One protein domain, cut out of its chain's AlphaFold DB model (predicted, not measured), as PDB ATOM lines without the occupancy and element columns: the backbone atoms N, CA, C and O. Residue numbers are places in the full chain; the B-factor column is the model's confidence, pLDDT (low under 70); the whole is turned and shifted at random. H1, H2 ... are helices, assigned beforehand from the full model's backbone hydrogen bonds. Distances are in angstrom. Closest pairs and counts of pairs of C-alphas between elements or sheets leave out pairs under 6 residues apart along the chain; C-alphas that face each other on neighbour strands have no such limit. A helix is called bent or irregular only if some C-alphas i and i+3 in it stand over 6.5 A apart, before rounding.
ATOM      1  N   PRO A  26     113.606 104.630 105.933       90.94
ATOM      2  CA  PRO A  26     113.721 103.895 107.185       90.94
ATOM      3  C   PRO A  26     115.116 104.046 107.803       90.94
ATOM      4  O   PRO A  26     116.138 103.749 107.175       90.94
ATOM      5  N   ASP A  27     115.139 104.476 109.062       91.44
ATOM      6  CA  ASP A  27     116.332 104.448 109.903       91.44
ATOM      7  C   ASP A  27     116.359 103.112 110.651       91.44
ATOM      8  O   ASP A  27     115.426 102.781 111.386       91.44
ATOM      9  N   LEU A  28     117.380 102.306 110.373       93.81
ATOM     10  CA  LEU A  28     117.518 100.937 110.868       93.81
ATOM     11  C   LEU A  28     118.595 100.875 111.956       93.81
ATOM     12  O   LEU A  28     119.602 101.580 111.870       93.81
ATOM     13  N   ASP A  29     118.433  99.982 112.934       94.50
ATOM     14  CA  ASP A  29     119.477  99.634 113.903       94.50
ATOM     15  C   ASP A  29     120.553  98.753 113.245       94.50
ATOM     16  O   ASP A  29     120.677  97.553 113.504       94.50
ATOM     17  N   THR A  30     121.328  99.358 112.340       94.25
ATOM     18  CA  THR A  30     122.400  98.695 111.590       94.25
ATOM     19  C   THR A  30     123.463  98.107 112.519       94.25
ATOM     20  O   THR A  30     123.993  97.024 112.259       94.25
ATOM     21  N   GLU A  31     123.774  98.782 113.629       96.12
ATOM     22  CA  GLU A  31     124.750  98.272 114.589       96.12
ATOM     23  C   GLU A  31     124.225  97.050 115.346       96.12
ATOM     24  O   GLU A  31     124.946  96.049 115.470       96.12
ATOM     25  N   GLY A  32     122.978  97.098 115.814       96.00
ATOM     26  CA  GLY A  32     122.308  95.965 116.434       96.00
ATOM     27  C   GLY A  32     122.188  94.784 115.475       96.00
ATOM     28  O   GLY A  32     122.523  93.660 115.857       96.00
ATOM     29  N   TYR A  33     121.803  95.029 114.217       96.38
ATOM     30  CA  TYR A  33     121.738  94.012 113.165       96.38
ATOM     31  C   TYR A  33     123.092  93.325 112.955       96.38
ATOM     32  O   TYR A  33     123.195  92.106 113.113       96.38
ATOM     33  N   CYS A  34     124.151  94.092 112.673       97.19
ATOM     34  CA  CYS A  34     125.474  93.528 112.401       97.19
ATOM     35  C   CYS A  34     126.061  92.815 113.625       97.19
ATOM     36  O   CYS A  34     126.692  91.768 113.491       97.19
ATOM     37  N   THR A  35     125.806  93.322 114.835       96.56
ATOM     38  CA  THR A  35     126.209  92.652 116.080       96.56
ATOM     39  C   THR A  35     125.470  91.323 116.260       96.56
ATOM     40  O   THR A  35     126.084  90.315 116.621       96.56
ATOM     41  N   ALA A  36     124.165  91.285 115.978       95.00
ATOM     42  CA  ALA A  36     123.371  90.062 116.036       95.00
ATOM     43  C   ALA A  36     123.833  89.031 114.992       95.00
ATOM     44  O   ALA A  36     123.923  87.843 115.318       95.00
ATOM     45  N   LEU A  37     124.181  89.479 113.781       94.69
ATOM     46  CA  LEU A  37     124.635  88.637 112.672       94.69
ATOM     47  C   LEU A  37     125.886  87.827 113.038       94.69
ATOM     48  O   LEU A  37     125.926  86.617 112.822       94.69
ATOM     49  N   VAL A  38     126.872  88.469 113.669       96.12
ATOM     50  CA  VAL A  38     128.148  87.829 114.037       96.12
ATOM     51  C   VAL A  38     128.156  87.238 115.449       96.12
ATOM     52  O   VAL A  38     129.178  86.731 115.914       96.12
ATOM     53  N   SER A  39     127.039  87.307 116.178       94.44
ATOM     54  CA  SER A  39     126.972  86.981 117.614       94.44
ATOM     55  C   SER A  39     127.442  85.563 117.966       94.44
ATOM     56  O   SER A  39     127.946  85.340 119.066       94.44
ATOM     57  N   LYS A  40     127.315  84.614 117.030       94.94
ATOM     58  CA  LYS A  40     127.671  83.196 117.214       94.94
ATOM     59  C   LYS A  40     129.099  82.843 116.786       94.94
ATOM     60  O   LYS A  40     129.489  81.683 116.908       94.94
ATOM     61  N   MET A  41     129.870  83.800 116.277       95.00
ATOM     62  CA  MET A  41     131.254  83.558 115.874       95.00
ATOM     63  C   MET A  41     132.149  83.373 117.103       95.00
ATOM     64  O   MET A  41     132.094  84.153 118.054       95.00
ATOM     65  N   LEU A  42     132.976  82.324 117.084       94.69
ATOM     66  CA  LEU A  42     133.807  81.934 118.228       94.69
ATOM     67  C   LEU A  42     135.130  82.710 118.288       94.69
ATOM     68  O   LEU A  42     135.632  83.006 119.372       94.69
ATOM     69  N   VAL A  43     135.692  83.062 117.130       97.06
ATOM     70  CA  VAL A  43     136.963  83.784 117.033       97.06
ATOM     71  C   VAL A  43     136.694  85.284 117.105       97.06
ATOM     72  O   VAL A  43     136.118  85.859 116.188       97.06
ATOM     73  N   LYS A  44     137.130  85.946 118.184       95.00
ATOM     74  CA  LYS A  44     136.837  87.374 118.425       95.00
ATOM     75  C   LYS A  44     137.381  88.320 117.358       95.00
ATOM     76  O   LYS A  44     136.699  89.273 116.999       95.00
ATOM     77  N   ALA A  45     138.575  88.046 116.836       95.50
ATOM     78  CA  ALA A  45     139.150  88.845 115.755       95.50
ATOM     79  C   ALA A  45     138.320  88.736 114.463       95.50
ATOM     80  O   ALA A  45     138.067  89.736 113.798       95.50
ATOM     81  N   GLU A  46     137.847  87.532 114.142       95.75
ATOM     82  CA  GLU A  46     136.991  87.281 112.983       95.75
ATOM     83  C   GLU A  46     135.603  87.902 113.182       95.75
ATOM     84  O   GLU A  46     135.110  88.596 112.303       95.75
ATOM     85  N   GLN A  47     135.023  87.752 114.379       97.50
ATOM     86  CA  GLN A  47     133.759  88.379 114.766       97.50
ATOM     87  C   GLN A  47     133.789  89.898 114.551       97.50
ATOM     88  O   GLN A  47     132.845  90.461 114.000       97.50
ATOM     89  N   GLN A  48     134.866  90.562 114.980       97.31
ATOM     90  CA  GLN A  48     135.024  92.003 114.804       97.31
ATOM     91  C   GLN A  48     135.189  92.381 113.326       97.31
ATOM     92  O   GLN A  48     134.517  93.295 112.856       97.31
ATOM     93  N   SER A  49     136.026  91.645 112.588       97.81
ATOM     94  CA  SER A  49     136.239  91.858 111.151       97.81
ATOM     95  C   SER A  49     134.939  91.720 110.347       97.81
ATOM     96  O   SER A  49     134.608  92.590 109.544       97.81
ATOM     97  N   GLU A  50     134.142  90.679 110.600       98.00
ATOM     98  CA  GLU A  50     132.855  90.481 109.922       98.00
ATOM     99  C   GLU A  50     131.800  91.515 110.345       98.00
ATOM    100  O   GLU A  50     131.010  91.961 109.508       98.00
ATOM    101  N   LYS A  51     131.806  91.972 111.610       97.94
ATOM    102  CA  LYS A  51     130.941  93.085 112.043       97.94
ATOM    103  C   LYS A  51     131.268  94.349 111.248       97.94
ATOM    104  O   LYS A  51     130.355  95.013 110.765       97.94
ATOM    105  N   GLU A  52     132.547  94.684 111.113       98.00
ATOM    106  CA  GLU A  52     132.993  95.876 110.385       98.00
ATOM    107  C   GLU A  52     132.626  95.814 108.900       98.00
ATOM    108  O   GLU A  52     132.117  96.801 108.367       98.00
ATOM    109  N   LYS A  53     132.788  94.652 108.252       97.94
ATOM    110  CA  LYS A  53     132.328  94.438 106.868       97.94
ATOM    111  C   LYS A  53     130.828  94.682 106.730       97.94
ATOM    112  O   LYS A  53     130.420  95.486 105.898       97.94
ATOM    113  N   CYS A  54     130.024  94.078 107.607       97.88
ATOM    114  CA  CYS A  54     128.574  94.275 107.622       97.88
ATOM    115  C   CYS A  54     128.190  95.759 107.755       97.88
ATOM    116  O   CYS A  54     127.343  96.248 107.012       97.88
ATOM    117  N   LEU A  55     128.841  96.505 108.657       97.94
ATOM    118  CA  LEU A  55     128.571  97.936 108.844       97.94
ATOM    119  C   LEU A  55     128.886  98.758 107.585       97.94
ATOM    120  O   LEU A  55     128.141  99.684 107.250       97.94
ATOM    121  N   VAL A  56     129.989  98.444 106.901       97.94
ATOM    122  CA  VAL A  56     130.375  99.109 105.647       97.94
ATOM    123  C   VAL A  56     129.349  98.823 104.552       97.94
ATOM    124  O   VAL A  56     128.889  99.764 103.901       97.94
ATOM    125  N   ASP A  57     128.949  97.562 104.393       96.44
ATOM    126  CA  ASP A  57     127.984  97.140 103.374       96.44
ATOM    127  C   ASP A  57     126.608  97.780 103.601       96.44
ATOM    128  O   ASP A  57     126.035  98.377 102.687       96.44
ATOM    129  N   GLU A  58     126.099  97.748 104.834       97.38
ATOM    130  CA  GLU A  58     124.820  98.362 105.206       97.38
ATOM    131  C   GLU A  58     124.823  99.881 104.992       97.38
ATOM    132  O   GLU A  58     123.863 100.443 104.455       97.38
ATOM    133  N   LYS A  59     125.924 100.561 105.333       96.25
ATOM    134  CA  LYS A  59     126.074 101.999 105.072       96.25
ATOM    135  C   LYS A  59     126.109 102.300 103.573       96.25
ATOM    136  O   LYS A  59     125.508 103.285 103.138       96.25
ATOM    137  N   GLY A  60     126.792 101.469 102.787       94.69
ATOM    138  CA  GLY A  60     126.813 101.573 101.329       94.69
ATOM    139  C   GLY A  60     125.416 101.414 100.728       94.69
ATOM    140  O   GLY A  60     124.981 102.257  99.941       94.69
ATOM    141  N   MET A  61     124.677 100.390 101.163       94.69
ATOM    142  CA  MET A  61     123.299 100.149 100.730       94.69
ATOM    143  C   MET A  61     122.373 101.306 101.099       94.69
ATOM    144  O   MET A  61     121.630 101.778 100.243       94.69
ATOM    145  N   ARG A  62     122.453 101.838 102.326       95.25
ATOM    146  CA  ARG A  62     121.689 103.027 102.736       95.25
ATOM    147  C   ARG A  62     121.840 104.176 101.738       95.25
ATOM    148  O   ARG A  62     120.838 104.707 101.260       95.25
ATOM    149  N   VAL A  63     123.081 104.535 101.409       93.19
ATOM    150  CA  VAL A  63     123.388 105.641 100.486       93.19
ATOM    151  C   VAL A  63     122.866 105.354  99.076       93.19
ATOM    152  O   VAL A  63     122.325 106.252  98.436       93.19
ATOM    153  N   ALA A  64     122.994 104.114  98.598       90.44
ATOM    154  CA  ALA A  64     122.536 103.725  97.267       90.44
ATOM    155  C   ALA A  64     121.001 103.713  97.134       90.44
ATOM    156  O   ALA A  64     120.471 104.036  96.073       90.44
ATOM    157  N   LEU A  65     120.282 103.344  98.198       93.56
ATOM    158  CA  LEU A  65     118.828 103.159  98.176       93.56
ATOM    159  C   LEU A  65     118.045 104.447  98.437       93.56
ATOM    160  O   LEU A  65     116.978 104.639  97.850       93.56
ATOM    161  N   GLN A  66     118.559 105.327  99.300       92.81
ATOM    162  CA  GLN A  66     117.860 106.536  99.740       92.81
ATOM    163  C   GLN A  66     117.319 107.409  98.585       92.81
ATOM    164  O   GLN A  66     116.157 107.813  98.666       92.81
ATOM    165  N   PRO A  67     118.060 107.663  97.484       89.38
ATOM    166  CA  PRO A  67     117.562 108.488  96.378       89.38
ATOM    167  C   PRO A  67     116.311 107.930  95.689       89.38
ATOM    168  O   PRO A  67     115.532 108.689  95.120       89.38
ATOM    169  N   PHE A  68     116.099 106.614  95.740       89.81
ATOM    170  CA  PHE A  68     114.991 105.934  95.064       89.81
ATOM    171  C   PHE A  68     113.792 105.672  95.979       89.81
ATOM    172  O   PHE A  68     112.774 105.158  95.519       89.81
ATOM    173  N   TRP A  69     113.883 106.026  97.264       92.38
ATOM    174  CA  TRP A  69     112.845 105.721  98.248       92.38
ATOM    175  C   TRP A  69     111.480 106.319  97.910       92.38
ATOM    176  O   TRP A  69     110.463 105.662  98.097       92.38
ATOM    177  N   HIS A  70     111.459 107.512  97.315       90.12
ATOM    178  CA  HIS A  70     110.236 108.173  96.851       90.12
ATOM    179  C   HIS A  70     109.446 107.359  95.801       90.12
ATOM    180  O   HIS A  70     108.288 107.660  95.520       90.12
ATOM    181  N   LEU A  71     110.053 106.327  95.197       91.44
ATOM    182  CA  LEU A  71     109.385 105.409  94.268       91.44
ATOM    183  C   LEU A  71     108.695 104.234  94.979       91.44
ATOM    184  O   LEU A  71     107.931 103.500  94.344       91.44
ATOM    185  N   VAL A  72     108.950 104.041  96.275       91.69
ATOM    186  CA  VAL A  72     108.274 103.045  97.110       91.69
ATOM    187  C   VAL A  72     106.929 103.614  97.548       91.69
ATOM    188  O   VAL A  72     106.862 104.613  98.253       91.69
ATOM    189  N   GLY A  73     105.838 102.969  97.130       88.75
ATOM    190  CA  GLY A  73     104.491 103.419  97.493       88.75
ATOM    191  C   GLY A  73     104.149 103.167  98.964       88.75
ATOM    192  O   GLY A  73     104.632 102.209  99.571       88.75
ATOM    193  N   ASP A  74     103.224 103.953  99.509       89.44
ATOM    194  CA  ASP A  74     102.908 103.977 100.943       89.44
ATOM    195  C   ASP A  74     102.495 102.633 101.534       89.44
ATOM    196  O   ASP A  74     102.907 102.266 102.637       89.44
ATOM    197  N   VAL A  75     101.722 101.858 100.773       89.12
ATOM    198  CA  VAL A  75     101.306 100.507 101.167       89.12
ATOM    199  C   VAL A  75     102.521  99.591 101.331       89.12
ATOM    200  O   VAL A  75     102.571  98.792 102.262       89.12
ATOM    201  N   GLN A  76     103.519  99.713 100.452       89.06
ATOM    202  CA  GLN A  76     104.736  98.901 100.498       89.06
ATOM    203  C   GLN A  76     105.658  99.341 101.636       89.06
ATOM    204  O   GLN A  76     106.165  98.485 102.356       89.06
ATOM    205  N   ALA A  77     105.822 100.648 101.846       90.19
ATOM    206  CA  ALA A  77     106.597 101.183 102.966       90.19
ATOM    207  C   ALA A  77     105.997 100.773 104.323       90.19
ATOM    208  O   ALA A  77     106.708 100.320 105.220       90.19
ATOM    209  N   THR A  78     104.670 100.852 104.447       90.50
ATOM    210  CA  THR A  78     103.926 100.375 105.620       90.50
ATOM    211  C   THR A  78     104.112  98.872 105.811       90.50
ATOM    212  O   THR A  78     104.438  98.421 106.907       90.50
ATOM    213  N   TYR A  79     103.980  98.087 104.740       90.38
ATOM    214  CA  TYR A  79     104.152  96.639 104.796       90.38
ATOM    215  C   TYR A  79     105.572  96.229 105.218       90.38
ATOM    216  O   TYR A  79     105.709  95.353 106.072       90.38
ATOM    217  N   LEU A  80     106.612  96.888 104.689       91.12
ATOM    218  CA  LEU A  80     108.008  96.716 105.108       91.12
ATOM    219  C   LEU A  80     108.149  96.932 106.618       91.12
ATOM    220  O   LEU A  80     108.620  96.040 107.328       91.12
ATOM    221  N   ARG A  81     107.701  98.097 107.102       88.50
ATOM    222  CA  ARG A  81     107.773  98.475 108.518       88.50
ATOM    223  C   ARG A  81     107.070  97.461 109.409       88.50
ATOM    224  O   ARG A  81     107.627  97.002 110.403       88.50
ATOM    225  N   ASP A  82     105.856  97.088 109.030       89.38
ATOM    226  CA  ASP A  82     104.981  96.296 109.880       89.38
ATOM    227  C   ASP A  82     105.297  94.794 109.825       89.38
ATOM    228  O   ASP A  82     104.796  94.053 110.670       89.38
ATOM    229  N   ASN A  83     106.105  94.307 108.879       87.75
ATOM    230  CA  ASN A  83     106.326  92.862 108.719       87.75
ATOM    231  C   ASN A  83     107.790  92.435 108.713       87.75
ATOM    232  O   ASN A  83     108.069  91.312 109.122       87.75
ATOM    233  N   TYR A  84     108.722  93.292 108.296       84.88
ATOM    234  CA  TYR A  84     110.098  92.851 108.052       84.88
ATOM    235  C   TYR A  84     111.142  93.521 108.937       84.88
ATOM    236  O   TYR A  84     112.120  92.873 109.276       84.88
ATOM    237  N   ILE A  85     110.944  94.767 109.366       86.38
ATOM    238  CA  ILE A  85     111.963  95.508 110.139       86.38
ATOM    239  C   ILE A  85     111.591  95.691 111.619       86.38
ATOM    240  O   ILE A  85     112.076  96.595 112.294       86.38
ATOM    241  N   LYS A  86     110.732  94.811 112.150       86.94
ATOM    242  CA  LYS A  86     110.313  94.824 113.564       86.94
ATOM    243  C   LYS A  86     111.394  94.336 114.522       86.94
ATOM    244  O   LYS A  86     111.556  94.888 115.604       86.94
ATOM    245  N   GLU A  87     112.104  93.279 114.145       86.56
ATOM    246  CA  GLU A  87     113.145  92.675 114.973       86.56
ATOM    247  C   GLU A  87     114.516  93.175 114.528       86.56
ATOM    248  O   GLU A  87     114.803  93.153 113.335       86.56
ATOM    249  N   VAL A  88     115.389  93.533 115.475       87.44
ATOM    250  CA  VAL A  88     116.744  94.053 115.202       87.44
ATOM    251  C   VAL A  88     117.518  93.177 114.208       87.44
ATOM    252  O   VAL A  88     118.105  93.678 113.256       87.44
ATOM    253  N   ARG A  89     117.447  91.845 114.344       85.81
ATOM    254  CA  ARG A  89     118.128  90.896 113.438       85.81
ATOM    255  C   ARG A  89     117.619  90.904 111.987       85.81
ATOM    256  O   ARG A  89     118.213  90.239 111.148       85.81
ATOM    257  N   LEU A  90     116.509  91.585 111.710       84.50
ATOM    258  CA  LEU A  90     115.904  91.724 110.383       84.50
ATOM    259  C   LEU A  90     115.990  93.167 109.850       84.50
ATOM    260  O   LEU A  90     115.580  93.427 108.716       84.50
ATOM    261  N   GLN A  91     116.531  94.104 110.637       91.69
ATOM    262  CA  GLN A  91     116.705  95.509 110.260       91.69
ATOM    263  C   GLN A  91     117.942  95.705 109.374       91.69
ATOM    264  O   GLN A  91     118.921  96.327 109.773       91.69
ATOM    265  N   THR A  92     117.880  95.173 108.154       94.12
ATOM    266  CA  THR A  92     118.930  95.294 107.129       94.12
ATOM    267  C   THR A  92     118.438  96.058 105.904       94.12
ATOM    268  O   THR A  92     117.299  95.886 105.447       94.12
ATOM    269  N   TYR A  93     119.319  96.868 105.319       95.75
ATOM    270  CA  TYR A  93     119.090  97.545 104.049       95.75
ATOM    271  C   TYR A  93     119.032  96.580 102.857       95.75
ATOM    272  O   TYR A  93     118.478  96.955 101.824       95.75
ATOM    273  N   ILE A  94     119.458  95.319 103.005       92.00
ATOM    274  CA  ILE A  94     119.165  94.251 102.033       92.00
ATOM    275  C   ILE A  94     117.652  94.093 101.883       92.00
ATOM    276  O   ILE A  94     117.134  94.126 100.768       92.00
ATOM    277  N   THR A  95     116.911  94.006 102.990       92.31
ATOM    278  CA  THR A  95     115.445  93.921 102.954       92.31
ATOM    279  C   THR A  95     114.851  95.156 102.284       92.31
ATOM    280  O   THR A  95     114.009  95.028 101.399       92.31
ATOM    281  N   VAL A  96     115.317  96.354 102.653       94.19
ATOM    282  CA  VAL A  96     114.862  97.617 102.043       94.19
ATOM    283  C   VAL A  96     115.113  97.620 100.532       94.19
ATOM    284  O   VAL A  96     114.261  98.084  99.772       94.19
ATOM    285  N   SER A  97     116.232  97.046 100.080       93.75
ATOM    286  CA  SER A  97     116.595  96.987  98.663       93.75
ATOM    287  C   SER A  97     115.553  96.269  97.807       93.75
ATOM    288  O   SER A  97     115.267  96.739  96.710       93.75
ATOM    289  N   HIS A  98     114.898  95.215  98.312       91.19
ATOM    290  CA  HIS A  98     113.836  94.511  97.577       91.19
ATOM    291  C   HIS A  98     112.615  95.406  97.317       91.19
ATOM    292  O   HIS A  98     112.029  95.395  96.228       91.19
ATOM    293  N   PHE A  99     112.240  96.220  98.306       93.25
ATOM    294  CA  PHE A  99     111.121  97.157  98.193       93.25
ATOM    295  C   PHE A  99     111.461  98.310  97.250       93.25
ATOM    296  O   PHE A  99     110.663  98.648  96.375       93.25
ATOM    297  N   VAL A 100     112.669  98.862  97.375       94.12
ATOM    298  CA  VAL A 100     113.163  99.913  96.479       94.12
ATOM    299  C   VAL A 100     113.281  99.397  95.046       94.12
ATOM    300  O   VAL A 100     112.789 100.055  94.136       94.12
ATOM    301  N   ALA A 101     113.835  98.201  94.829       94.06
ATOM    302  CA  ALA A 101     113.898  97.562  93.516       94.06
ATOM    303  C   ALA A 101     112.497  97.429  92.906       94.06
ATOM    304  O   ALA A 101     112.254  97.864  91.781       94.06
ATOM    305  N   THR A 102     111.533  96.915  93.670       92.88
ATOM    306  CA  THR A 102     110.142  96.810  93.209       92.88
ATOM    307  C   THR A 102     109.558  98.177  92.833       92.88
ATOM    308  O   THR A 102     108.893  98.293  91.801       92.88
ATOM    309  N   GLY A 103     109.806  99.221  93.631       94.00
ATOM    310  CA  GLY A 103     109.370 100.592  93.345       94.00
ATOM    311  C   GLY A 103     109.985 101.157  92.062       94.00
ATOM    312  O   GLY A 103     109.260 101.618  91.177       94.00
ATOM    313  N   VAL A 104     111.309 101.039  91.919       93.25
ATOM    314  CA  VAL A 104     112.068 101.453  90.728       93.25
ATOM    315  C   VAL A 104     111.549 100.741  89.482       93.25
ATOM    316  O   VAL A 104     111.210 101.387  88.491       93.25
ATOM    317  N   GLY A 105     111.414  99.417  89.518       93.19
ATOM    318  CA  GLY A 105     110.938  98.667  88.362       93.19
ATOM    319  C   GLY A 105     109.480  98.942  88.006       93.19
ATOM    320  O   GLY A 105     109.136  98.941  86.829       93.19
ATOM    321  N   LYS A 106     108.614  99.243  88.981       92.62
ATOM    322  CA  LYS A 106     107.241  99.692  88.691       92.62
ATOM    323  C   LYS A 106     107.236 101.052  88.017       92.62
ATOM    324  O   LYS A 106     106.583 101.202  86.992       92.62
ATOM    325  N   ALA A 107     108.004 102.003  88.545       92.62
ATOM    326  CA  ALA A 107     108.169 103.310  87.921       92.62
ATOM    327  C   ALA A 107     108.683 103.176  86.481       92.62
ATOM    328  O   ALA A 107     108.223 103.883  85.593       92.62
ATOM    329  N   CYS A 108     109.566 102.210  86.240       91.31
ATOM    330  CA  CYS A 108     110.056 101.883  84.913       91.31
ATOM    331  C   CYS A 108     108.977 101.321  83.978       91.31
ATOM    332  O   CYS A 108     108.801 101.786  82.855       91.31
ATOM    333  N   LEU A 109     108.221 100.323  84.448       90.56
ATOM    334  CA  LEU A 109     107.112  99.734  83.697       90.56
ATOM    335  C   LEU A 109     106.001 100.745  83.414       90.56
ATOM    336  O   LEU A 109     105.226 100.521  82.494       90.56
ATOM    337  N   GLU A 110     105.883 101.795  84.219       89.50
ATOM    338  CA  GLU A 110     104.909 102.881  84.094       89.50
ATOM    339  C   GLU A 110     105.463 104.094  83.330       89.50
ATOM    340  O   GLU A 110     104.787 105.118  83.266       89.50
ATOM    341  N   ASP A 111     106.674 103.987  82.770       87.19
ATOM    342  CA  ASP A 111     107.380 105.056  82.054       87.19
ATOM    343  C   ASP A 111     107.567 106.349  82.898       87.19
ATOM    344  O   ASP A 111     107.778 107.433  82.357       87.19
TER     345      ASP A 111
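What this domain is: This is residues 26 to 111 of the 201 residues of an uncharacterized protein of Mesorhizobium sp. M7D.F.Ca.US.004.03.1.1 (UniProt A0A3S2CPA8). The model is a rod of helices built along one long kinked helix, H2, with shorter helices on its length: H1 packs steeply on residues 51 to 58 of H2, and H4 runs beside residues 58 to 71 in the same direction. H3 folds back from the end of H2 and makes a helical hairpin with H4. The printed part has 86 residues with four named helices, in the order H1, H2, H3, H4, and no named strand; the class is all helix. The whole is only just loose, close to compact, with a radius of gyration of the C-alphas of 14.7 A, and it spans 50 by 23 by 16 A.

Where its parts are: The printed part begins at Pro 26, and H1 holds residues 30 to 37, with C-alpha 30 at (122.400, 98.695, 111.590). H2 follows with residues 44 to 71, 40.8 A from first to last C-alpha, beginning at C-alpha 44 at (136.837, 87.374, 118.425). It has a kink of 43 degrees near residue 65 and is irregular, with C-alphas 67 and 70 standing 7.3 A apart. H3 holds residues 74 to 83 and measures 14.0 A. H4, residues 93 to 109, is 23.7 A long and ends with C-alpha 109 at (107.112, 99.734, 83.697).

How they stand to each other: H1 touches H2 at a steep tilt of 47 degrees, opposite ways; their closest C-alphas are those of Cys 34 and Lys 51, 5.5 A apart. H2 touches H4 with residues 58 to 71 alone, at a shallow tilt of 25 degrees, the same way, and the closest C-alphas, of Leu 71 and Gly 103, are 4.9 A apart. The hairpin of H3 and H4 has a shallow tilt of 23 degrees, opposite ways; H4 touches H3 with residues 96 to 99 alone, and the closest C-alphas are those of Gln 76 and Phe 99, 7.0 A apart. Two of these three touching pairs are at a shallow tilt, and the packing is mostly aligned, but only just. H2 and H3 are apart, and so are H1 and H3; H1 and H4 are only just apart, at 8.3 A between their closest C-alphas. Every O i to N i+4 pair is within hydrogen-bond range in H1 and H3, against 20 of 24 in H2 and 12 of 13 in H4.

The domain as a whole: The C-alphas of Val 43 and Asp 111, the two farthest apart, are 50.5 A from each other. The printed part has no cut. The link from H2 to H3 is tight, with 2 residues, while those from H1 to H2, with 6, and from H3 to H4, with 9, are short. The mean pLDDT of the printed part is 92.9, and no printed residue is under 70.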